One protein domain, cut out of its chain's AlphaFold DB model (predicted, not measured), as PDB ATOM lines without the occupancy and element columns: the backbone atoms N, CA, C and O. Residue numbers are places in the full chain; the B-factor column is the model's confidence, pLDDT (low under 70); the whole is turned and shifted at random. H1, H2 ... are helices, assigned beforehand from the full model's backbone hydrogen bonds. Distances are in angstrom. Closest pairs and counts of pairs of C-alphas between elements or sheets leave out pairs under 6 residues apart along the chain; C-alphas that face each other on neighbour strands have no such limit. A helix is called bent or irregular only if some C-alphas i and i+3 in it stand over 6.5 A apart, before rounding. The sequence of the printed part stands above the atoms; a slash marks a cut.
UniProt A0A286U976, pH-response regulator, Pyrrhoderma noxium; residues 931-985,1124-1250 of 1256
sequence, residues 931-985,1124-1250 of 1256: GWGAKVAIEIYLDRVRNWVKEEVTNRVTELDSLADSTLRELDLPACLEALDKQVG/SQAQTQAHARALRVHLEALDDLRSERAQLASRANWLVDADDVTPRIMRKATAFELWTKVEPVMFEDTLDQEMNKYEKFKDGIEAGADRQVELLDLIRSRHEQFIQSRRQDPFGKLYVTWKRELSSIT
ATOM      1  N   GLY A 931     212.497 190.013 203.537       81.19
ATOM      2  CA  GLY A 931     212.025 190.708 202.342       81.19
ATOM      3  C   GLY A 931     212.396 189.992 201.042       81.19
ATOM      4  O   GLY A 931     213.481 189.422 200.917       81.19
ATOM      5  N   TRP A 932     211.498 190.063 200.059       81.88
ATOM      6  CA  TRP A 932     211.605 189.414 198.752       81.88
ATOM      7  C   TRP A 932     212.921 189.721 198.029       81.88
ATOM      8  O   TRP A 932     213.494 188.828 197.406       81.88
ATOM      9  N   GLY A 933     213.459 190.937 198.176       84.81
ATOM     10  CA  GLY A 933     214.740 191.313 197.577       84.81
ATOM     11  C   GLY A 933     215.923 190.454 198.029       84.81
ATOM     12  O   GLY A 933     216.818 190.210 197.229       84.81
ATOM     13  N   ALA A 934     215.911 189.916 199.255       86.38
ATOM     14  CA  ALA A 934     216.959 189.004 199.722       86.38
ATOM     15  C   ALA A 934     216.908 187.650 198.995       86.38
ATOM     16  O   ALA A 934     217.944 187.086 198.659       86.38
ATOM     17  N   LYS A 935     215.700 187.143 198.712       85.50
ATOM     18  CA  LYS A 935     215.515 185.914 197.931       85.50
ATOM     19  C   LYS A 935     216.006 186.110 196.495       85.50
ATOM     20  O   LYS A 935     216.767 185.290 195.995       85.50
ATOM     21  N   VAL A 936     215.609 187.216 195.869       86.00
ATOM     22  CA  VAL A 936     216.037 187.559 194.507       86.00
ATOM     23  C   VAL A 936     217.557 187.751 194.440       86.00
ATOM     24  O   VAL A 936     218.180 187.272 193.502       86.00
ATOM     25  N   ALA A 937     218.187 188.358 195.452       87.50
ATOM     26  CA  ALA A 937     219.646 188.488 195.513       87.50
ATOM     27  C   ALA A 937     220.375 187.128 195.538       87.50
ATOM     28  O   ALA A 937     221.420 186.986 194.908       87.50
ATOM     29  N   ILE A 938     219.821 186.118 196.222       88.19
ATOM     30  CA  ILE A 938     220.369 184.748 196.211       88.19
ATOM     31  C   ILE A 938     220.269 184.141 194.807       88.19
ATOM     32  O   ILE A 938     221.225 183.536 194.330       88.19
ATOM     33  N   GLU A 939     219.130 184.308 194.136       86.50
ATOM     34  CA  GLU A 939     218.930 183.805 192.771       86.50
ATOM     35  C   GLU A 939     219.887 184.482 191.778       86.50
ATOM     36  O   GLU A 939     220.534 183.786 190.997       86.50
ATOM     37  N   ILE A 940     220.054 185.808 191.874       89.50
ATOM     38  CA  ILE A 940     221.020 186.579 191.075       89.50
ATOM     39  C   ILE A 940     222.442 186.057 191.291       89.50
ATOM     40  O   ILE A 940     223.166 185.847 190.323       89.50
ATOM     41  N   TYR A 941     222.849 185.820 192.539       92.12
ATOM     42  CA  TYR A 941     224.178 185.290 192.845       92.12
ATOM     43  C   TYR A 941     224.431 183.928 192.197       92.12
ATOM     44  O   TYR A 941     225.454 183.731 191.544       92.12
ATOM     45  N   LEU A 942     223.492 182.991 192.360       88.25
ATOM     46  CA  LEU A 942     223.622 181.641 191.810       88.25
ATOM     47  C   LEU A 942     223.708 181.660 190.283       88.25
ATOM     48  O   LEU A 942     224.453 180.870 189.702       88.25
ATOM     49  N   ASP A 943     222.955 182.549 189.639       88.56
ATOM     50  CA  ASP A 943     223.008 182.722 188.192       88.56
ATOM     51  C   ASP A 943     224.344 183.332 187.743       88.56
ATOM     52  O   ASP A 943     225.016 182.768 186.878       88.56
ATOM     53  N   ARG A 944     224.801 184.407 188.405       92.62
ATOM     54  CA  ARG A 944     226.104 185.038 188.135       92.62
ATOM     55  C   ARG A 944     227.256 184.052 188.260       92.62
ATOM     56  O   ARG A 944     228.084 183.991 187.361       92.62
ATOM     57  N   VAL A 945     227.304 183.262 189.333       91.69
ATOM     58  CA  VAL A 945     228.379 182.285 189.557       91.69
ATOM     59  C   VAL A 945     228.379 181.195 188.487       91.69
ATOM     60  O   VAL A 945     229.437 180.882 187.945       91.69
ATOM     61  N   ARG A 946     227.211 180.634 188.140       89.94
ATOM     62  CA  ARG A 946     227.127 179.611 187.084       89.94
ATOM     63  C   ARG A 946     227.568 180.154 185.732       89.94
ATOM     64  O   ARG A 946     228.344 179.490 185.050       89.94
ATOM     65  N   ASN A 947     227.091 181.340 185.358       90.62
ATOM     66  CA  ASN A 947     227.443 181.954 184.080       90.62
ATOM     67  C   ASN A 947     228.934 182.307 184.042       90.62
ATOM     68  O   ASN A 947     229.621 181.926 183.100       90.62
ATOM     69  N   TRP A 948     229.464 182.902 185.112       93.81
ATOM     70  CA  TRP A 948     230.876 183.265 185.208       93.81
ATOM     71  C   TRP A 948     231.805 182.043 185.149       93.81
ATOM     72  O   TRP A 948     232.747 182.034 184.368       93.81
ATOM     73  N   VAL A 949     231.536 180.967 185.904       93.25
ATOM     74  CA  VAL A 949     232.367 179.740 185.863       93.25
ATOM     75  C   VAL A 949     232.251 179.028 184.513       93.25
ATOM     76  O   VAL A 949     233.221 178.438 184.023       93.25
ATOM     77  N   LYS A 950     231.082 179.083 183.875       90.56
ATOM     78  CA  LYS A 950     230.910 178.556 182.524       90.56
ATOM     79  C   LYS A 950     231.767 179.329 181.518       90.56
ATOM     80  O   LYS A 950     232.509 178.700 180.772       90.56
ATOM     81  N   GLU A 951     231.692 180.656 181.519       90.31
ATOM     82  CA  GLU A 951     232.385 181.521 180.557       90.31
ATOM     83  C   GLU A 951     233.897 181.598 180.817       90.31
ATOM     84  O   GLU A 951     234.693 181.241 179.953       90.31
ATOM     85  N   GLU A 952     234.305 181.984 182.023       93.00
ATOM     86  CA  GLU A 952     235.698 182.327 182.343       93.00
ATOM     87  C   GLU A 952     236.574 181.107 182.658       93.00
ATOM     88  O   GLU A 952     237.798 181.194 182.608       93.00
ATOM     89  N   VAL A 953     235.974 179.957 182.992       93.56
ATOM     90  CA  VAL A 953     236.721 178.735 183.340       93.56
ATOM     91  C   VAL A 953     236.462 177.631 182.322       93.56
ATOM     92  O   VAL A 953     237.389 177.158 181.671       93.56
ATOM     93  N   THR A 954     235.211 177.202 182.154       90.75
ATOM     94  CA  THR A 954     234.901 175.990 181.372       90.75
ATOM     95  C   THR A 954     235.077 176.203 179.865       90.75
ATOM     96  O   THR A 954     235.757 175.416 179.200       90.75
ATOM     97  N   ASN A 955     234.514 177.284 179.318       91.25
ATOM     98  CA  ASN A 955     234.683 177.633 177.907       91.25
ATOM     99  C   ASN A 955     236.151 177.949 177.608       91.25
ATOM    100  O   ASN A 955     236.702 177.424 176.643       91.25
ATOM    101  N   ARG A 956     236.813 178.711 178.489       93.38
ATOM    102  CA  ARG A 956     238.228 179.062 178.337       93.38
ATOM    103  C   ARG A 956     239.150 177.841 178.271       93.38
ATOM    104  O   ARG A 956     240.037 177.788 177.424       93.38
ATOM    105  N   VAL A 957     238.922 176.824 179.107       91.38
ATOM    106  CA  VAL A 957     239.653 175.544 179.022       91.38
ATOM    107  C   VAL A 957     239.421 174.864 177.673       91.38
ATOM    108  O   VAL A 957     240.377 174.405 177.052       91.38
ATOM    109  N   THR A 958     238.176 174.848 177.194       89.00
ATOM    110  CA  THR A 958     237.814 174.234 175.906       89.00
ATOM    111  C   THR A 958     238.499 174.938 174.727       89.00
ATOM    112  O   THR A 958     239.001 174.274 173.818       89.00
ATOM    113  N   GLU A 959     238.575 176.271 174.749       92.12
ATOM    114  CA  GLU A 959     239.307 177.068 173.756       92.12
ATOM    115  C   GLU A 959     240.806 176.743 173.743       92.12
ATOM    116  O   GLU A 959     241.385 176.519 172.677       92.12
ATOM    117  N   LEU A 960     241.444 176.697 174.919       91.06
ATOM    118  CA  LEU A 960     242.878 176.424 175.043       91.06
ATOM    119  C   LEU A 960     243.231 175.008 174.589       91.06
ATOM    120  O   LEU A 960     244.220 174.823 173.878       91.06
ATOM    121  N   ASP A 961     242.423 174.019 174.957       88.31
ATOM    122  CA  ASP A 961     242.601 172.640 174.504       88.31
ATOM    123  C   ASP A 961     242.419 172.527 172.985       88.31
ATOM    124  O   ASP A 961     243.237 171.898 172.314       88.31
ATOM    125  N   SER A 962     241.435 173.233 172.420       86.25
ATOM    126  CA  SER A 962     241.225 173.294 170.968       86.25
ATOM    127  C   SER A 962     242.419 173.913 170.230       86.25
ATOM    128  O   SER A 962     242.790 173.438 169.154       86.25
ATOM    129  N   LEU A 963     243.054 174.943 170.804       89.06
ATOM    130  CA  LEU A 963     244.267 175.569 170.262       89.06
ATOM    131  C   LEU A 963     245.494 174.641 170.328       89.06
ATOM    132  O   LEU A 963     246.321 174.629 169.409       89.06
ATOM    133  N   ALA A 964     245.632 173.871 171.409       86.31
ATOM    134  CA  ALA A 964     246.685 172.867 171.527       86.31
ATOM    135  C   ALA A 964     246.484 171.759 170.483       86.31
ATOM    136  O   ALA A 964     247.410 171.441 169.737       86.31
ATOM    137  N   ASP A 965     245.263 171.236 170.368       82.50
ATOM    138  CA  ASP A 965     244.922 170.173 169.425       82.50
ATOM    139  C   ASP A 965     245.085 170.617 167.962       82.50
ATOM    140  O   ASP A 965     245.581 169.842 167.141       82.50
ATOM    141  N   SER A 966     244.728 171.862 167.620       84.00
ATOM    142  CA  SER A 966     244.959 172.408 166.277       84.00
ATOM    143  C   SER A 966     246.453 172.538 165.968       84.00
ATOM    144  O   SER A 966     246.899 172.079 164.917       84.00
ATOM    145  N   THR A 967     247.247 173.059 166.907       84.00
ATOM    146  CA  THR A 967     248.697 173.228 166.734       84.00
ATOM    147  C   THR A 967     249.415 171.882 166.611       84.00
ATOM    148  O   THR A 967     250.261 171.711 165.735       84.00
ATOM    149  N   LEU A 968     249.080 170.895 167.446       83.06
ATOM    150  CA  LEU A 968     249.664 169.554 167.351       83.06
ATOM    151  C   LEU A 968     249.313 168.872 166.023       83.06
ATOM    152  O   LEU A 968     250.166 168.209 165.431       83.06
ATOM    153  N   ARG A 969     248.091 169.090 165.520       77.75
ATOM    154  CA  ARG A 969     247.635 168.581 164.221       77.75
ATOM    155  C   ARG A 969     248.372 169.235 163.051       77.75
ATOM    156  O   ARG A 969     248.779 168.530 162.133       77.75
ATOM    157  N   GLU A 970     248.603 170.548 163.090       82.00
ATOM    158  CA  GLU A 970     249.409 171.265 162.083       82.00
ATOM    159  C   GLU A 970     250.853 170.736 161.999       82.00
ATOM    160  O   GLU A 970     251.452 170.678 160.915       82.00
ATOM    161  N   LEU A 971     251.404 170.327 163.147       80.62
ATOM    162  CA  LEU A 971     252.767 169.813 163.296       80.62
ATOM    163  C   LEU A 971     252.884 168.285 163.128       80.62
ATOM    164  O   LEU A 971     253.996 167.763 163.175       80.62
ATOM    165  N   ASP A 972     251.774 167.571 162.913       70.50
ATOM    166  CA  ASP A 972     251.719 166.101 162.818       70.50
ATOM    167  C   ASP A 972     252.348 165.392 164.039       70.50
ATOM    168  O   ASP A 972     253.113 164.426 163.938       70.50
ATOM    169  N   LEU A 973     252.075 165.925 165.233       73.25
ATOM    170  CA  LEU A 973     252.570 165.418 166.511       73.25
ATOM    171  C   LEU A 973     251.444 164.740 167.299       73.25
ATOM    172  O   LEU A 973     250.329 165.257 167.325       73.25
ATOM    173  N   PRO A 974     251.709 163.599 167.966       67.94
ATOM    174  CA  PRO A 974     253.005 162.922 168.143       67.94
ATOM    175  C   PRO A 974     253.433 161.990 166.987       67.94
ATOM    176  O   PRO A 974     254.525 161.421 167.043       67.94
ATOM    177  N   ALA A 975     252.617 161.837 165.938       64.12
ATOM    178  CA  ALA A 975     252.785 160.813 164.899       64.12
ATOM    179  C   ALA A 975     254.174 160.815 164.224       64.12
ATOM    180  O   ALA A 975     254.796 159.761 164.057       64.12
ATOM    181  N   CYS A 976     254.725 161.990 163.905       67.56
ATOM    182  CA  CYS A 976     256.025 162.095 163.238       67.56
ATOM    183  C   CYS A 976     257.238 161.723 164.123       67.56
ATOM    184  O   CYS A 976     258.291 161.359 163.588       67.56
ATOM    185  N   LEU A 977     257.113 161.780 165.458       65.88
ATOM    186  CA  LEU A 977     258.160 161.354 166.404       65.88
ATOM    187  C   LEU A 977     258.208 159.843 166.572       65.88
ATOM    188  O   LEU A 977     259.251 159.274 166.879       65.88
ATOM    189  N   GLU A 978     257.065 159.198 166.440       62.06
ATOM    190  CA  GLU A 978     256.913 157.765 166.648       62.06
ATOM    191  C   GLU A 978     257.342 156.958 165.430       62.06
ATOM    192  O   GLU A 978     257.951 155.899 165.576       62.06
ATOM    193  N   ALA A 979     257.152 157.526 164.239       60.47
ATOM    194  CA  ALA A 979     257.726 157.025 162.995       60.47
ATOM    195  C   ALA A 979     259.274 156.988 162.999       60.47
ATOM    196  O   ALA A 979     259.874 156.357 162.134       60.47
ATOM    197  N   LEU A 980     259.944 157.660 163.950       60.16
ATOM    198  CA  LEU A 980     261.409 157.648 164.089       60.16
ATOM    199  C   LEU A 980     261.939 156.398 164.821       60.16
ATOM    200  O   LEU A 980     263.061 155.968 164.550       60.16
ATOM    201  N   ASP A 981     261.165 155.826 165.751       53.19
ATOM    202  CA  ASP A 981     261.640 154.775 166.668       53.19
ATOM    203  C   ASP A 981     261.489 153.351 166.105       53.19
ATOM    204  O   ASP A 981     262.118 152.417 166.606       53.19
ATOM    205  N   LYS A 982     260.716 153.172 165.028       49.47
ATOM    206  CA  LYS A 982     260.556 151.889 164.336       49.47
ATOM    207  C   LYS A 982     260.943 152.015 162.865       49.47
ATOM    208  O   LYS A 982     260.279 152.684 162.089       49.47
ATOM    209  N   GLN A 983     262.004 151.308 162.466       50.28
ATOM    210  CA  GLN A 983     262.372 151.145 161.051       50.28
ATOM    211  C   GLN A 983     261.385 150.233 160.279       50.28
ATOM    212  O   GLN A 983     261.502 150.142 159.061       50.28
ATOM    213  N   VAL A 984     260.430 149.585 160.972       48.16
ATOM    214  CA  VAL A 984     259.294 148.785 160.457       48.16
ATOM    215  C   VAL A 984     258.185 148.777 161.537       48.16
ATOM    216  O   VAL A 984     258.507 148.480 162.691       48.16
ATOM    217  N   GLY A 985     256.926 149.102 161.207       55.00
ATOM    218  CA  GLY A 985     255.779 149.049 162.138       55.00
ATOM    219  C   GLY A 985     254.967 150.343 162.306       55.00
ATOM    220  O   GLY A 985     255.490 151.443 162.139       55.00
ATOM    221  N   SER A1124     274.890 162.608 162.390       55.12
ATOM    222  CA  SER A1124     273.591 163.259 162.128       55.12
ATOM    223  C   SER A1124     272.377 162.524 162.741       55.12
ATOM    224  O   SER A1124     271.390 163.155 163.141       55.12
ATOM    225  N   GLN A1125     272.449 161.194 162.906       57.97
ATOM    226  CA  GLN A1125     271.383 160.385 163.521       57.97
ATOM    227  C   GLN A1125     271.260 160.610 165.036       57.97
ATOM    228  O   GLN A1125     270.150 160.621 165.571       57.97
ATOM    229  N   ALA A1126     272.382 160.837 165.727       59.97
ATOM    230  CA  ALA A1126     272.388 161.097 167.169       59.97
ATOM    231  C   ALA A1126     271.727 162.445 167.509       59.97
ATOM    232  O   ALA A1126     271.000 162.550 168.496       59.97
ATOM    233  N   GLN A1127     271.922 163.458 166.657       66.12
ATOM    234  CA  GLN A1127     271.310 164.778 166.817       66.12
ATOM    235  C   GLN A1127     269.789 164.734 166.583       66.12
ATOM    236  O   GLN A1127     269.026 165.309 167.358       66.12
ATOM    237  N   THR A1128     269.330 163.969 165.589       68.56
ATOM    238  CA  THR A1128     267.894 163.768 165.313       68.56
ATOM    239  C   THR A1128     267.179 163.039 166.463       68.56
ATOM    240  O   THR A1128     266.085 163.444 166.861       68.56
ATOM    241  N   GLN A1129     267.811 162.027 167.074       68.06
ATOM    242  CA  GLN A1129     267.271 161.362 168.272       68.06
ATOM    243  C   GLN A1129     267.242 162.274 169.510       68.06
ATOM    244  O   GLN A1129     266.329 162.162 170.328       68.06
ATOM    245  N   ALA A1130     268.205 163.189 169.657       73.62
ATOM    246  CA  ALA A1130     268.211 164.156 170.756       73.62
ATOM    247  C   ALA A1130     267.046 165.159 170.647       73.62
ATOM    248  O   ALA A1130     266.354 165.399 171.639       73.62
ATOM    249  N   HIS A1131     266.777 165.688 169.447       78.06
ATOM    250  CA  HIS A1131     265.628 166.569 169.206       78.06
ATOM    251  C   HIS A1131     264.288 165.848 169.412       78.06
ATOM    252  O   HIS A1131     263.386 166.419 170.019       78.06
ATOM    253  N   ALA A1132     264.176 164.580 169.000       73.38
ATOM    254  CA  ALA A1132     262.973 163.776 169.216       73.38
ATOM    255  C   ALA A1132     262.677 163.521 170.706       73.38
ATOM    256  O   ALA A1132     261.534 163.646 171.136       73.38
ATOM    257  N   ARG A1133     263.706 163.225 171.515       73.81
ATOM    258  CA  ARG A1133     263.559 163.083 172.976       73.81
ATOM    259  C   ARG A1133     263.120 164.387 173.637       73.81
ATOM    260  O   ARG A1133     262.217 164.361 174.462       73.81
ATOM    261  N   ALA A1134     263.716 165.516 173.251       77.44
ATOM    262  CA  ALA A1134     263.321 166.822 173.776       77.44
ATOM    263  C   ALA A1134     261.863 167.167 173.427       77.44
ATOM    264  O   ALA A1134     261.143 167.703 174.261       77.44
ATOM    265  N   LEU A1135     261.404 166.813 172.223       81.75
ATOM    266  CA  LEU A1135     260.021 167.053 171.817       81.75
ATOM    267  C   LEU A1135     259.013 166.211 172.614       81.75
ATOM    268  O   LEU A1135     257.947 166.717 172.943       81.75
ATOM    269  N   ARG A1136     259.358 164.964 172.972       79.25
ATOM    270  CA  ARG A1136     258.521 164.110 173.840       79.25
ATOM    271  C   ARG A1136     258.341 164.704 175.227       79.25
ATOM    272  O   ARG A1136     257.216 164.776 175.693       79.25
ATOM    273  N   VAL A1137     259.420 165.220 175.816       82.75
ATOM    274  CA  VAL A1137     259.358 165.916 177.111       82.75
ATOM    275  C   VAL A1137     258.420 167.126 177.042       82.75
ATOM    276  O   VAL A1137     257.653 167.365 177.969       82.75
ATOM    277  N   HIS A1138     258.437 167.881 175.939       86.38
ATOM    278  CA  HIS A1138     257.523 169.013 175.772       86.38
ATOM    279  C   HIS A1138     256.061 168.592 175.547       86.38
ATOM    280  O   HIS A1138     255.165 169.296 175.999       86.38
ATOM    281  N   LEU A1139     255.806 167.459 174.882       84.69
ATOM    282  CA  LEU A1139     254.454 166.912 174.720       84.69
ATOM    283  C   LEU A1139     253.897 166.353 176.038       84.69
ATOM    284  O   LEU A1139     252.742 166.607 176.351       84.69
ATOM    285  N   GLU A1140     254.723 165.666 176.831       82.56
ATOM    286  CA  GLU A1140     254.361 165.215 178.183       82.56
ATOM    287  C   GLU A1140     254.011 166.410 179.080       82.56
ATOM    288  O   GLU A1140     252.954 166.426 179.702       82.56
ATOM    289  N   ALA A1141     254.824 167.472 179.051       83.38
ATOM    290  CA  ALA A1141     254.533 168.700 179.789       83.38
ATOM    291  C   ALA A1141     253.226 169.389 179.339       83.38
ATOM    292  O   ALA A1141     252.591 170.079 180.136       83.38
ATOM    293  N   LEU A1142     252.817 169.224 178.072       88.38
ATOM    294  CA  LEU A1142     251.572 169.791 177.548       88.38
ATOM    295  C   LEU A1142     250.359 168.981 178.023       88.38
ATOM    296  O   LEU A1142     249.358 169.579 178.413       88.38
ATOM    297  N   ASP A1143     250.460 167.651 178.050       83.12
ATOM    298  CA  ASP A1143     249.428 166.766 178.609       83.12
ATOM    299  C   ASP A1143     249.260 166.974 180.125       83.12
ATOM    300  O   ASP A1143     248.128 167.062 180.613       83.12
ATOM    301  N   ASP A1144     250.361 167.145 180.864       85.56
ATOM    302  CA  ASP A1144     250.329 167.478 182.295       85.56
ATOM    303  C   ASP A1144     249.578 168.793 182.542       85.56
ATOM    304  O   ASP A1144     248.728 168.885 183.433       85.56
ATOM    305  N   LEU A1145     249.831 169.803 181.706       89.50
ATOM    306  CA  LEU A1145     249.183 171.109 181.795       89.50
ATOM    307  C   LEU A1145     247.683 171.040 181.450       89.50
ATOM    308  O   LEU A1145     246.870 171.691 182.116       89.50
ATOM    309  N   ARG A1146     247.282 170.219 180.469       87.75
ATOM    310  CA  ARG A1146     245.858 169.945 180.176       87.75
ATOM    311  C   ARG A1146     245.164 169.268 181.357       87.75
ATOM    312  O   ARG A1146     244.064 169.674 181.738       87.75
ATOM    313  N   SER A1147     245.819 168.286 181.973       85.62
ATOM    314  CA  SER A1147     245.313 167.592 183.161       85.62
ATOM    315  C   SER A1147     245.149 168.544 184.355       85.62
ATOM    316  O   SER A1147     244.099 168.546 185.002       85.62
ATOM    317  N   GLU A1148     246.132 169.419 184.608       87.12
ATOM    318  CA  GLU A1148     246.076 170.451 185.655       87.12
ATOM    319  C   GLU A1148     244.863 171.383 185.460       87.12
ATOM    320  O   GLU A1148     244.081 171.607 186.392       87.12
ATOM    321  N   ARG A1149     244.633 171.866 184.230       92.38
ATOM    322  CA  ARG A1149     243.475 172.719 183.907       92.38
ATOM    323  C   ARG A1149     242.136 171.998 184.047       92.38
ATOM    324  O   ARG A1149     241.200 172.572 184.608       92.38
ATOM    325  N   ALA A1150     242.030 170.750 183.591       84.25
ATOM    326  CA  ALA A1150     240.808 169.956 183.734       84.25
ATOM    327  C   ALA A1150     240.438 169.738 185.214       84.25
ATOM    328  O   ALA A1150     239.265 169.817 185.600       84.25
ATOM    329  N   GLN A1151     241.440 169.530 186.074       89.00
ATOM    330  CA  GLN A1151     241.247 169.447 187.523       89.00
ATOM    331  C   GLN A1151     240.798 170.785 188.128       89.00
ATOM    332  O   GLN A1151     239.900 170.794 188.973       89.00
ATOM    333  N   LEU A1152     241.368 171.918 187.697       89.06
ATOM    334  CA  LEU A1152     240.935 173.251 188.140       89.06
ATOM    335  C   LEU A1152     239.473 173.535 187.764       89.06
ATOM    336  O   LEU A1152     238.700 173.949 188.630       89.06
ATOM    337  N   ALA A1153     239.070 173.235 186.527       88.88
ATOM    338  CA  ALA A1153     237.687 173.396 186.073       88.88
ATOM    339  C   ALA A1153     236.711 172.482 186.834       88.88
ATOM    340  O   ALA A1153     235.621 172.908 187.222       88.88
ATOM    341  N   SER A1154     237.115 171.243 187.126       88.25
ATOM    342  CA  SER A1154     236.308 170.308 187.922       88.25
ATOM    343  C   SER A1154     236.114 170.798 189.360       88.25
ATOM    344  O   SER A1154     235.011 170.740 189.901       88.25
ATOM    345  N   ARG A1155     237.171 171.343 189.976       88.75
ATOM    346  CA  ARG A1155     237.112 171.935 191.322       88.75
ATOM    347  C   ARG A1155     236.255 173.199 191.369       88.75
ATOM    348  O   ARG A1155     235.567 173.405 192.367       88.75
ATOM    349  N   ALA A1156     236.289 174.027 190.323       88.19
ATOM    350  CA  ALA A1156     235.434 175.206 190.213       88.19
ATOM    351  C   ALA A1156     233.951 174.808 190.144       88.19
ATOM    352  O   ALA A1156     233.166 175.297 190.948       88.19
ATOM    353  N   ASN A1157     233.588 173.861 189.270       85.94
ATOM    354  CA  ASN A1157     232.213 173.353 189.160       85.94
ATOM    355  C   ASN A1157     231.724 172.697 190.461       85.94
ATOM    356  O   ASN A1157     230.617 172.975 190.913       85.94
ATOM    357  N   TRP A1158     232.574 171.913 191.129       88.00
ATOM    358  CA  TRP A1158     232.240 171.362 192.443       88.00
ATOM    359  C   TRP A1158     231.980 172.455 193.489       88.00
ATOM    360  O   TRP A1158     231.064 172.327 194.300       88.00
ATOM    361  N   LEU A1159     232.764 173.541 193.471       87.81
ATOM    362  CA  LEU A1159     232.548 174.660 194.384       87.81
ATOM    363  C   LEU A1159     231.206 175.343 194.112       87.81
ATOM    364  O   LEU A1159     230.519 175.647 195.078       87.81
ATOM    365  N   VAL A1160     230.811 175.520 192.844       84.12
ATOM    366  CA  VAL A1160     229.488 176.061 192.472       84.12
ATOM    367  C   VAL A1160     228.356 175.213 193.055       84.12
ATOM    368  O   VAL A1160     227.411 175.765 193.616       84.12
ATOM    369  N   ASP A1161     228.463 173.886 192.968       78.69
ATOM    370  CA  ASP A1161     227.443 172.965 193.488       78.69
ATOM    371  C   ASP A1161     227.380 172.943 195.025       78.69
ATOM    372  O   ASP A1161     226.321 172.697 195.609       78.69
ATOM    373  N   ALA A1162     228.508 173.195 195.692       81.94
ATOM    374  CA  ALA A1162     228.622 173.196 197.149       81.94
ATOM    375  C   ALA A1162     228.355 174.570 197.801       81.94
ATOM    376  O   ALA A1162     228.251 174.648 199.030       81.94
ATOM    377  N   ASP A1163     228.276 175.648 197.019       85.31
ATOM    378  CA  ASP A1163     228.195 177.020 197.516       85.31
ATOM    379  C   ASP A1163     226.792 177.397 198.025       85.31
ATOM    380  O   ASP A1163     225.784 177.218 197.342       85.31
ATOM    381  N   ASP A1164     226.722 177.985 199.224       85.31
ATOM    382  CA  ASP A1164     225.481 178.485 199.825       85.31
ATOM    383  C   ASP A1164     225.678 179.906 200.372       85.31
ATOM    384  O   ASP A1164     226.134 180.112 201.501       85.31
ATOM    385  N   VAL A1165     225.279 180.909 199.580       88.69
ATOM    386  CA  VAL A1165     225.328 182.332 199.964       88.69
ATOM    387  C   VAL A1165     224.202 182.732 200.929       88.69
ATOM    388  O   VAL A1165     224.253 183.794 201.566       88.69
ATOM    389  N   THR A1166     223.184 181.874 201.083       84.12
ATOM    390  CA  THR A1166     221.968 182.147 201.863       84.12
ATOM    391  C   THR A1166     222.280 182.660 203.271       84.12
ATOM    392  O   THR A1166     221.728 183.692 203.648       84.12
ATOM    393  N   PRO A1167     223.186 182.057 204.070       84.81
ATOM    394  CA  PRO A1167     223.440 182.521 205.433       84.81
ATOM    395  C   PRO A1167     224.003 183.947 205.506       84.81
ATOM    396  O   PRO A1167     223.720 184.674 206.463       84.81
ATOM    397  N   ARG A1168     224.802 184.367 204.515       84.06
ATOM    398  CA  ARG A1168     225.423 185.699 204.486       84.06
ATOM    399  C   ARG A1168     224.418 186.761 204.049       84.06
ATOM    400  O   ARG A1168     224.326 187.803 204.702       84.06
ATOM    401  N   ILE A1169     223.606 186.454 203.035       84.56
ATOM    402  CA  ILE A1169     222.489 187.309 202.610       84.56
ATOM    403  C   ILE A1169     221.467 187.459 203.731       84.56
ATOM    404  O   ILE A1169     221.093 188.580 204.056       84.56
ATOM    405  N   MET A1170     221.088 186.367 204.398       82.25
ATOM    406  CA  MET A1170     220.139 186.407 205.513       82.25
ATOM    407  C   MET A1170     220.666 187.247 206.682       82.25
ATOM    408  O   MET A1170     219.916 188.047 207.232       82.25
ATOM    409  N   ARG A1171     221.962 187.158 207.016       84.62
ATOM    410  CA  ARG A1171     222.567 187.994 208.068       84.62
ATOM    411  C   ARG A1171     222.531 189.487 207.724       84.62
ATOM    412  O   ARG A1171     222.201 190.297 208.588       84.62
ATOM    413  N   LYS A1172     222.845 189.860 206.477       83.25
ATOM    414  CA  LYS A1172     222.735 191.259 206.020       83.25
ATOM    415  C   LYS A1172     221.268 191.702 205.979       83.25
ATOM    416  O   LYS A1172     220.959 192.803 206.412       83.25
ATOM    417  N   ALA A1173     220.361 190.813 205.575       81.44
ATOM    418  CA  ALA A1173     218.929 191.081 205.533       81.44
ATOM    419  C   ALA A1173     218.339 191.359 206.927       81.44
ATOM    420  O   ALA A1173     217.526 192.266 207.074       81.44
ATOM    421  N   THR A1174     218.781 190.628 207.959       79.81
ATOM    422  CA  THR A1174     218.366 190.855 209.357       79.81
ATOM    423  C   THR A1174     218.918 192.140 209.970       79.81
ATOM    424  O   THR A1174     218.416 192.575 211.002       79.81
ATOM    425  N   ALA A1175     219.949 192.741 209.367       80.62
ATOM    426  CA  ALA A1175     220.515 194.007 209.828       80.62
ATOM    427  C   ALA A1175     219.723 195.230 209.331       80.62
ATOM    428  O   ALA A1175     219.892 196.320 209.875       80.62
ATOM    429  N   PHE A1176     218.861 195.069 208.318       81.88
ATOM    430  CA  PHE A1176     217.964 196.137 207.885       81.88
ATOM    431  C   PHE A1176     216.832 196.346 208.892       81.88
ATOM    432  O   PHE A1176     216.361 195.409 209.539       81.88
ATOM    433  N   GLU A1177     216.351 197.585 208.993       76.88
ATOM    434  CA  GLU A1177     215.180 197.876 209.815       76.88
ATOM    435  C   GLU A1177     213.949 197.092 209.334       76.88
ATOM    436  O   GLU A1177     213.716 196.902 208.138       76.88
ATOM    437  N   LEU A1178     213.112 196.675 210.288       78.56
ATOM    438  CA  LEU A1178     211.973 195.786 210.047       78.56
ATOM    439  C   LEU A1178     211.012 196.308 208.961       78.56
ATOM    440  O   LEU A1178     210.464 195.507 208.211       78.56
ATOM    441  N   TRP A1179     210.834 197.624 208.856       81.94
ATOM    442  CA  TRP A1179     209.883 198.285 207.950       81.94
ATOM    443  C   TRP A1179     210.515 198.805 206.653       81.94
ATOM    444  O   TRP A1179     209.864 199.522 205.897       81.94
ATOM    445  N   THR A1180     211.779 198.479 206.399       85.06
ATOM    446  CA  THR A1180     212.469 198.897 205.180       85.06
ATOM    447  C   THR A1180     212.190 197.904 204.058       85.06
ATOM    448  O   THR A1180     212.281 196.687 204.250       85.06
ATOM    449  N   LYS A1181     211.862 198.427 202.870       84.44
ATOM    450  CA  LYS A1181     211.752 197.627 201.648       84.44
ATOM    451  C   LYS A1181     213.150 197.164 201.245       84.44
ATOM    452  O   LYS A1181     214.005 197.974 200.903       84.44
ATOM    453  N   VAL A1182     213.375 195.859 201.329       84.56
ATOM    454  CA  VAL A1182     214.666 195.242 201.016       84.56
ATOM    455  C   VAL A1182     214.726 194.960 199.518       84.56
ATOM    456  O   VAL A1182     213.919 194.178 199.011       84.56
ATOM    457  N   GLU A1183     215.683 195.570 198.824       85.06
ATOM    458  CA  GLU A1183     215.867 195.433 197.374       85.06
ATOM    459  C   GLU A1183     217.170 194.688 197.043       85.06
ATOM    460  O   GLU A1183     218.129 194.776 197.814       85.06
ATOM    461  N   PRO A1184     217.241 193.959 195.910       85.56
ATOM    462  CA  PRO A1184     218.418 193.159 195.562       85.56
ATOM    463  C   PRO A1184     219.713 193.975 195.500       85.56
ATOM    464  O   PRO A1184     220.750 193.510 195.965       85.56
ATOM    465  N   VAL A1185     219.629 195.224 195.026       87.56
ATOM    466  CA  VAL A1185     220.770 196.148 194.900       87.56
ATOM    467  C   VAL A1185     221.493 196.395 196.232       87.56
ATOM    468  O   VAL A1185     222.697 196.618 196.266       87.56
ATOM    469  N   MET A1186     220.791 196.278 197.365       88.88
ATOM    470  CA  MET A1186     221.373 196.469 198.699       88.88
ATOM    471  C   MET A1186     222.346 195.342 199.095       88.88
ATOM    472  O   MET A1186     223.071 195.441 200.094       88.88
ATOM    473  N   PHE A1187     222.365 194.242 198.337       91.31
ATOM    474  CA  PHE A1187     223.246 193.103 198.561       91.31
ATOM    475  C   PHE A1187     224.444 193.059 197.616       91.31
ATOM    476  O   PHE A1187     225.283 192.194 197.847       91.31
ATOM    477  N   GLU A1188     224.569 193.973 196.648       88.81
ATOM    478  CA  GLU A1188     225.602 193.905 195.598       88.81
ATOM    479  C   GLU A1188     227.018 193.749 196.155       88.81
ATOM    480  O   GLU A1188     227.667 192.757 195.851       88.81
ATOM    481  N   ASP A1189     227.431 194.579 197.123       89.81
ATOM    482  CA  ASP A1189     228.761 194.436 197.746       89.81
ATOM    483  C   ASP A1189     229.010 193.036 198.336       89.81
ATOM    484  O   ASP A1189     230.138 192.554 198.412       89.81
ATOM    485  N   THR A1190     227.951 192.386 198.829       89.00
ATOM    486  CA  THR A1190     228.038 191.034 199.391       89.00
ATOM    487  C   THR A1190     228.175 189.998 198.288       89.00
ATOM    488  O   THR A1190     228.884 189.015 198.488       89.00
ATOM    489  N   LEU A1191     227.469 190.196 197.171       90.81
ATOM    490  CA  LEU A1191     227.540 189.314 196.012       90.81
ATOM    491  C   LEU A1191     228.945 189.366 195.423       90.81
ATOM    492  O   LEU A1191     229.564 188.317 195.275       90.81
ATOM    493  N   ASP A1192     229.476 190.569 195.217       89.31
ATOM    494  CA  ASP A1192     230.816 190.783 194.673       89.31
ATOM    495  C   ASP A1192     231.888 190.142 195.569       89.31
ATOM    496  O   ASP A1192     232.704 189.345 195.112       89.31
ATOM    497  N   GLN A1193     231.828 190.371 196.888       89.44
ATOM    498  CA  GLN A1193     232.757 189.743 197.841       89.44
ATOM    499  C   GLN A1193     232.716 188.211 197.823       89.44
ATOM    500  O   GLN A1193     233.733 187.566 198.082       89.44
ATOM    501  N   GLU A1194     231.542 187.623 197.605       89.75
ATOM    502  CA  GLU A1194     231.380 186.171 197.527       89.75
ATOM    503  C   GLU A1194     231.841 185.618 196.180       89.75
ATOM    504  O   GLU A1194     232.376 184.513 196.139       89.75
ATOM    505  N   MET A1195     231.729 186.394 195.101       90.75
ATOM    506  CA  MET A1195     232.242 186.017 193.787       90.75
ATOM    507  C   MET A1195     233.777 185.980 193.731       90.75
ATOM    508  O   MET A1195     234.328 185.104 193.064       90.75
ATOM    509  N   ASN A1196     234.481 186.815 194.506       90.12
ATOM    510  CA  ASN A1196     235.956 186.861 194.519       90.12
ATOM    511  C   ASN A1196     236.628 185.504 194.805       90.12
ATOM    512  O   ASN A1196     237.757 185.253 194.392       90.12
ATOM    513  N   LYS A1197     235.952 184.568 195.488       91.38
ATOM    514  CA  LYS A1197     236.520 183.231 195.751       91.38
ATOM    515  C   LYS A1197     236.712 182.383 194.487       91.38
ATOM    516  O   LYS A1197     237.438 181.385 194.557       91.38
ATOM    517  N   TYR A1198     236.071 182.756 193.378       92.00
ATOM    518  CA  TYR A1198     236.194 182.089 192.085       92.00
ATOM    519  C   TYR A1198     237.316 182.669 191.208       92.00
ATOM    520  O   TYR A1198     237.814 181.951 190.341       92.00
ATOM    521  N   GLU A1199     237.789 183.895 191.479       91.38
ATOM    522  CA  GLU A1199     238.855 184.559 190.699       91.38
ATOM    523  C   GLU A1199     240.131 183.715 190.620       91.38
ATOM    524  O   GLU A1199     240.689 183.538 189.542       91.38
ATOM    525  N   LYS A1200     240.511 183.050 191.719       92.19
ATOM    526  CA  LYS A1200     241.682 182.154 191.762       92.19
ATOM    527  C   LYS A1200     241.670 181.044 190.702       92.19
ATOM    528  O   LYS A1200     242.728 180.535 190.342       92.19
ATOM    529  N   PHE A1201     240.488 180.600 190.256       93.06
ATOM    530  CA  PHE A1201     240.388 179.576 189.217       93.06
ATOM    531  C   PHE A1201     240.662 180.181 187.848       93.06
ATOM    532  O   PHE A1201     241.417 179.585 187.091       93.06
ATOM    533  N   LYS A1202     240.124 181.373 187.567       92.56
ATOM    534  CA  LYS A1202     240.454 182.137 186.361       92.56
ATOM    535  C   LYS A1202     241.951 182.430 186.296       92.56
ATOM    536  O   LYS A1202     242.572 182.104 185.293       92.56
ATOM    537  N   ASP A1203     242.541 182.930 187.382       93.00
ATOM    538  CA  ASP A1203     243.984 183.193 187.447       93.00
ATOM    539  C   ASP A1203     244.802 181.919 187.185       93.00
ATOM    540  O   ASP A1203     245.799 181.949 186.467       93.00
ATOM    541  N   GLY A1204     244.360 180.776 187.724       90.94
ATOM    542  CA  GLY A1204     244.983 179.477 187.468       90.94
ATOM    543  C   GLY A1204     244.863 179.013 186.012       90.94
ATOM    544  O   GLY A1204     245.822 178.462 185.470       90.94
ATOM    545  N   ILE A1205     243.715 179.249 185.366       93.06
ATOM    546  CA  ILE A1205     243.513 178.939 183.944       93.06
ATOM    547  C   ILE A1205     244.369 179.849 183.059       93.06
ATOM    548  O   ILE A1205     245.039 179.329 182.170       93.06
ATOM    549  N   GLU A1206     244.418 181.157 183.320       93.00
ATOM    550  CA  GLU A1206     245.235 182.103 182.545       93.00
ATOM    551  C   GLU A1206     246.739 181.859 182.745       93.00
ATOM    552  O   GLU A1206     247.482 181.780 181.771       93.00
ATOM    553  N   ALA A1207     247.199 181.564 183.966       91.00
ATOM    554  CA  ALA A1207     248.585 181.143 184.192       91.00
ATOM    555  C   ALA A1207     248.928 179.818 183.476       91.00
ATOM    556  O   ALA A1207     250.078 179.563 183.112       91.00
ATOM    557  N   GLY A1208     247.943 178.933 183.292       91.25
ATOM    558  CA  GLY A1208     248.070 177.752 182.436       91.25
ATOM    559  C   GLY A1208     248.066 178.098 180.943       91.25
ATOM    560  O   GLY A1208     248.762 177.447 180.167       91.25
ATOM    561  N   ALA A1209     247.309 179.113 180.527       92.25
ATOM    562  CA  ALA A1209     247.269 179.604 179.153       92.25
ATOM    563  C   ALA A1209     248.629 180.171 178.725       92.25
ATOM    564  O   ALA A1209     249.151 179.754 177.692       92.25
ATOM    565  N   ASP A1210     249.237 181.023 179.551       92.38
ATOM    566  CA  ASP A1210     250.560 181.605 179.299       92.38
ATOM    567  C   ASP A1210     251.627 180.510 179.144       92.38
ATOM    568  O   ASP A1210     252.345 180.454 178.143       92.38
ATOM    569  N   ARG A1211     251.653 179.554 180.085       92.06
ATOM    570  CA  ARG A1211     252.539 178.380 180.025       92.06
ATOM    571  C   ARG A1211     252.305 177.537 178.768       92.06
ATOM    572  O   ARG A1211     253.262 177.029 178.189       92.06
ATOM    573  N   GLN A1212     251.053 177.378 178.328       93.50
ATOM    574  CA  GLN A1212     250.751 176.659 177.090       93.50
ATOM    575  C   GLN A1212     251.299 177.391 175.865       93.50
ATOM    576  O   GLN A1212     251.837 176.730 174.982       93.50
ATOM    577  N   VAL A1213     251.160 178.716 175.783       92.44
ATOM    578  CA  VAL A1213     251.689 179.493 174.651       92.44
ATOM    579  C   VAL A1213     253.201 179.302 174.547       92.44
ATOM    580  O   VAL A1213     253.692 178.901 173.491       92.44
ATOM    581  N   GLU A1214     253.923 179.468 175.658       91.81
ATOM    582  CA  GLU A1214     255.372 179.239 175.708       91.81
ATOM    583  C   GLU A1214     255.743 177.810 175.290       91.81
ATOM    584  O   GLU A1214     256.677 177.590 174.514       91.81
ATOM    585  N   LEU A1215     254.993 176.820 175.777       91.12
ATOM    586  CA  LEU A1215     255.252 175.419 175.479       91.12
ATOM    587  C   LEU A1215     254.958 175.071 174.015       91.12
ATOM    588  O   LEU A1215     255.738 174.345 173.400       91.12
ATOM    589  N   LEU A1216     253.890 175.615 173.427       91.38
ATOM    590  CA  LEU A1216     253.574 175.445 172.008       91.38
ATOM    591  C   LEU A1216     254.637 176.098 171.115       91.38
ATOM    592  O   LEU A1216     255.020 175.501 170.106       91.38
ATOM    593  N   ASP A1217     255.176 177.256 171.494       90.50
ATOM    594  CA  ASP A1217     256.284 177.895 170.774       90.50
ATOM    595  C   ASP A1217     257.582 177.080 170.869       90.50
ATOM    596  O   ASP A1217     258.282 176.892 169.866       90.50
ATOM    597  N   LEU A1218     257.881 176.510 172.042       90.00
ATOM    598  CA  LEU A1218     258.994 175.574 172.215       90.00
ATOM    599  C   LEU A1218     258.803 174.312 171.366       90.00
ATOM    600  O   LEU A1218     259.749 173.883 170.702       90.00
ATOM    601  N   ILE A1219     257.593 173.744 171.332       89.56
ATOM    602  CA  ILE A1219     257.258 172.588 170.489       89.56
ATOM    603  C   ILE A1219     257.452 172.942 169.011       89.56
ATOM    604  O   ILE A1219     258.117 172.185 168.305       89.56
ATOM    605  N   ARG A1220     256.964 174.100 168.544       88.56
ATOM    606  CA  ARG A1220     257.157 174.583 167.164       88.56
ATOM    607  C   ARG A1220     258.638 174.731 166.816       88.56
ATOM    608  O   ARG A1220     259.091 174.168 165.820       88.56
ATOM    609  N   SER A1221     259.410 175.417 167.658       87.44
ATOM    610  CA  SER A1221     260.847 175.643 167.445       87.44
ATOM    611  C   SER A1221     261.646 174.336 167.435       87.44
ATOM    612  O   SER A1221     262.486 174.102 166.560       87.44
ATOM    613  N   ARG A1222     261.370 173.435 168.386       85.19
ATOM    614  CA  ARG A1222     262.031 172.126 168.459       85.19
ATOM    615  C   ARG A1222     261.606 171.207 167.318       85.19
ATOM    616  O   ARG A1222     262.447 170.459 166.821       85.19
ATOM    617  N   HIS A1223     260.357 171.293 166.865       85.00
ATOM    618  CA  HIS A1223     259.866 170.551 165.707       85.00
ATOM    619  C   HIS A1223     260.560 171.037 164.431       85.00
ATOM    620  O   HIS A1223     261.008 170.224 163.628       85.00
ATOM    621  N   GLU A1224     260.762 172.346 164.272       83.44
ATOM    622  CA  GLU A1224     261.521 172.887 163.145       83.44
ATOM    623  C   GLU A1224     262.971 172.375 163.131       83.44
ATOM    624  O   GLU A1224     263.453 171.914 162.096       83.44
ATOM    625  N   GLN A1225     263.649 172.364 164.286       81.19
ATOM    626  CA  GLN A1225     264.998 171.796 164.423       81.19
ATOM    627  C   GLN A1225     265.030 170.293 164.101       81.19
ATOM    628  O   GLN A1225     265.949 169.827 163.426       81.19
ATOM    629  N   PHE A1226     264.005 169.547 164.525       79.88
ATOM    630  CA  PHE A1226     263.828 168.131 164.202       79.88
ATOM    631  C   PHE A1226     263.631 167.891 162.693       79.88
ATOM    632  O   PHE A1226     264.229 166.980 162.125       79.88
ATOM    633  N   ILE A1227     262.851 168.727 162.004       75.88
ATOM    634  CA  ILE A1227     262.674 168.636 160.546       75.88
ATOM    635  C   ILE A1227     263.952 169.055 159.801       75.88
ATOM    636  O   ILE A1227     264.325 168.428 158.805       75.88
ATOM    637  N   GLN A1228     264.661 170.084 160.273       74.00
ATOM    638  CA  GLN A1228     265.922 170.536 159.677       74.00
ATOM    639  C   GLN A1228     267.041 169.494 159.816       74.00
ATOM    640  O   GLN A1228     267.771 169.279 158.846       74.00
ATOM    641  N   SER A1229     267.142 168.782 160.948       69.12
ATOM    642  CA  SER A1229     268.124 167.697 161.118       69.12
ATOM    643  C   SER A1229     267.876 166.521 160.161       69.12
ATOM    644  O   SER A1229     268.805 165.785 159.836       69.12
ATOM    645  N   ARG A1230     266.649 166.394 159.633       65.19
ATOM    646  CA  ARG A1230     266.262 165.411 158.608       65.19
ATOM    647  C   ARG A1230     266.464 165.888 157.161       65.19
ATOM    648  O   ARG A1230     266.353 165.076 156.249       65.19
ATOM    649  N   ARG A1231     266.793 167.167 156.902       55.88
ATOM    650  CA  ARG A1231     267.009 167.696 155.529       55.88
ATOM    651  C   ARG A1231     268.299 167.205 154.857       55.88
ATOM    652  O   ARG A1231     268.378 167.268 153.633       55.88
ATOM    653  N   GLN A1232     269.296 166.749 155.620       45.69
ATOM    654  CA  GLN A1232     270.543 166.182 155.075       45.69
ATOM    655  C   GLN A1232     270.455 164.671 154.796       45.69
ATOM    656  O   GLN A1232     271.381 164.101 154.225       45.69
ATOM    657  N   ASP A1233     269.332 164.037 155.139       48.44
ATOM    658  CA  ASP A1233     269.023 162.653 154.790       48.44
ATOM    659  C   ASP A1233     268.331 162.631 153.406       48.44
ATOM    660  O   ASP A1233     267.336 163.348 153.224       48.44
ATOM    661  N   PRO A1234     268.809 161.869 152.394       42.97
ATOM    662  CA  PRO A1234     268.237 161.857 151.037       42.97
ATOM    663  C   PRO A1234     266.726 161.550 150.958       42.97
ATOM    664  O   PRO A1234     266.110 161.772 149.916       42.97
ATOM    665  N   PHE A1235     266.111 161.104 152.055       51.22
ATOM    666  CA  PHE A1235     264.694 160.758 152.178       51.22
ATOM    667  C   PHE A1235     263.774 161.922 152.602       51.22
ATOM    668  O   PHE A1235     262.557 161.826 152.443       51.22
ATOM    669  N   GLY A1236     264.318 163.063 153.050       44.78
ATOM    670  CA  GLY A1236     263.531 164.242 153.452       44.78
ATOM    671  C   GLY A1236     262.750 164.920 152.313       44.78
ATOM    672  O   GLY A1236     261.844 165.714 152.566       44.78
ATOM    673  N   LYS A1237     263.057 164.594 151.048       38.31
ATOM    674  CA  LYS A1237     262.349 165.128 149.872       38.31
ATOM    675  C   LYS A1237     261.009 164.445 149.580       38.31
ATOM    676  O   LYS A1237     260.189 165.090 148.948       38.31
ATOM    677  N   LEU A1238     260.763 163.207 150.028       40.91
ATOM    678  CA  LEU A1238     259.517 162.471 149.730       40.91
ATOM    679  C   LEU A1238     258.361 162.812 150.682       40.91
ATOM    680  O   LEU A1238     257.220 162.908 150.243       40.91
ATOM    681  N   TYR A1239     258.654 163.076 151.959       43.56
ATOM    682  CA  TYR A1239     257.641 163.422 152.966       43.56
ATOM    683  C   TYR A1239     256.984 164.792 152.691       43.56
ATOM    684  O   TYR A1239     255.791 164.980 152.912       43.56
ATOM    685  N   VAL A1240     257.735 165.737 152.107       41.09
ATOM    686  CA  VAL A1240     257.213 167.052 151.681       41.09
ATOM    687  C   VAL A1240     256.302 166.937 150.448       41.09
ATOM    688  O   VAL A1240     255.332 167.685 150.341       41.09
ATOM    689  N   THR A1241     256.563 165.992 149.538       37.28
ATOM    690  CA  THR A1241     255.699 165.723 148.372       37.28
ATOM    691  C   THR A1241     254.408 165.010 148.778       37.28
ATOM    692  O   THR A1241     253.348 165.364 148.275       37.28
ATOM    693  N   TRP A1242     254.482 164.096 149.752       41.94
ATOM    694  CA  TRP A1242     253.330 163.383 150.326       41.94
ATOM    695  C   TRP A1242     252.355 164.327 151.056       41.94
ATOM    696  O   TRP A1242     251.137 164.204 150.939       41.94
ATOM    697  N   LYS A1243     252.890 165.363 151.725       39.75
ATOM    698  CA  LYS A1243     252.102 166.407 152.406       39.75
ATOM    699  C   LYS A1243     251.201 167.195 151.443       39.75
ATOM    700  O   LYS A1243     250.139 167.664 151.842       39.75
ATOM    701  N   ARG A1244     251.585 167.322 150.167       36.59
ATOM    702  CA  ARG A1244     250.827 168.074 149.153       36.59
ATOM    703  C   ARG A1244     249.563 167.350 148.676       36.59
ATOM    704  O   ARG A1244     248.642 168.031 148.247       36.59
ATOM    705  N   GLU A1245     249.500 166.021 148.789       34.62
ATOM    706  CA  GLU A1245     248.350 165.220 148.337       34.62
ATOM    707  C   GLU A1245     247.289 165.022 149.435       34.62
ATOM    708  O   GLU A1245     246.099 165.098 149.136       34.62
ATOM    709  N   LEU A1246     247.677 164.896 150.712       36.69
ATOM    710  CA  LEU A1246     246.733 164.801 151.845       36.69
ATOM    711  C   LEU A1246     246.113 166.145 152.260       36.69
ATOM    712  O   LEU A1246     244.975 166.174 152.725       36.69
ATOM    713  N   SER A1247     246.805 167.265 152.018       34.38
ATOM    714  CA  SER A1247     246.251 168.621 152.214       34.38
ATOM    715  C   SER A1247     244.994 168.879 151.367       34.38
ATOM    716  O   SER A1247     244.198 169.757 151.685       34.38
ATOM    717  N   SER A1248     244.805 168.112 150.288       31.98
ATOM    718  CA  SER A1248     243.657 168.203 149.377       31.98
ATOM    719  C   SER A1248     242.357 167.639 149.969       31.98
ATOM    720  O   SER A1248     241.298 167.845 149.385       31.98
ATOM    721  N   ILE A1249     242.425 166.928 151.103       35.97
ATOM    722  CA  ILE A1249     241.275 166.286 151.765       35.97
ATOM    723  C   ILE A1249     240.737 167.145 152.931       35.97
ATOM    724  O   ILE A1249     239.662 166.880 153.459       35.97
ATOM    725  N   THR A1250     241.419 168.229 153.313       35.38
ATOM    726  CA  THR A1250     241.059 169.052 154.483       35.38
ATOM    727  C   THR A1250     240.695 170.485 154.085       35.38
ATOM    728  O   THR A1250     241.401 171.432 154.415       35.38
TER     729      THR A1250
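This is residues 931 to 985 and 1124 to 1250 of the 1256 residues of the protein "pH-response regulator" of Pyrrhoderma noxium (UniProt A0A286U976). Three long helices lie side by side as a rod: H1, which is bent but runs nearly straight, H3, which runs opposite to the other two, and H5, which has a kink near residue 1191. Short H4 packs on H1 and H5 at one end; near the other end, residues 1237 to 1250, mostly H6, stick out. The printed part has 182 residues with six named helices, H1 to H6 in chain order, and no named strand: the class is all helix. It is extended, with a radius of gyration of the C-alphas of 25.8 A and spans of 89 by 33 by 25 A.

H1, residues 932 to 970, begins at C-alpha 932 (211.605, 189.414, 198.752). Assigned as one helix by its hydrogen bonds, it is bent, with C-alphas 952 and 955 6.5 A apart; its arms are H1a, 932 to 952, 30.0 A, and H1b, 955 to 970, 22.5 A. H2 is 975 to 978, H3 1124 to 1162, 57.9 A, and H4 1166 to 1175. H5, 1184 to 1229, 65.6 A, is irregular, with C-alphas 1186 and 1189 7.7 A apart, and has a kink of 42 degrees near 1191. H6, 1236 to 1249, ends at C-alpha 1249 (241.275, 166.286, 151.765).

H1a, H1b, H3, H4 and H5 form a bundle, helices grouped together. H1a touches H5, the same way at a shallow tilt of 3 degrees; closest are C-alphas 933 and 1184, 4.6 A. H3 touches H5, opposite ways at 12 degrees, closest at C-alphas 1131 and 1226, 5.5 A. H4 and H5 form a hairpin, their tilt of 36 degrees only just steep, with C-alphas 1169 and 1187 closest at 7.1 A. H2 is close to but not clearly touching H3, with C-alphas 977 and 1132 closest at 6.1 A. Every O i to N i+4 pair is within hydrogen-bond range in H1a, H1b, H3 and H4, but 33 of 42 in H5 and 3 of 10 in H6, where 5 of 11 O i to N i+3 pairs are; H2 is too short for an i+4 pair.

The C-alphas of Trp 1179 and Pro 1234, the two farthest apart, are 89.3 A apart. Residues 986 to 1123 are not printed, and C-alphas 985 and 1124 are 22.8 A apart across the cut. Of the links printed whole, none is long. pLDDT is under 70 at residues 974 to 985, 1124 to 1129 and 1229 to 1250.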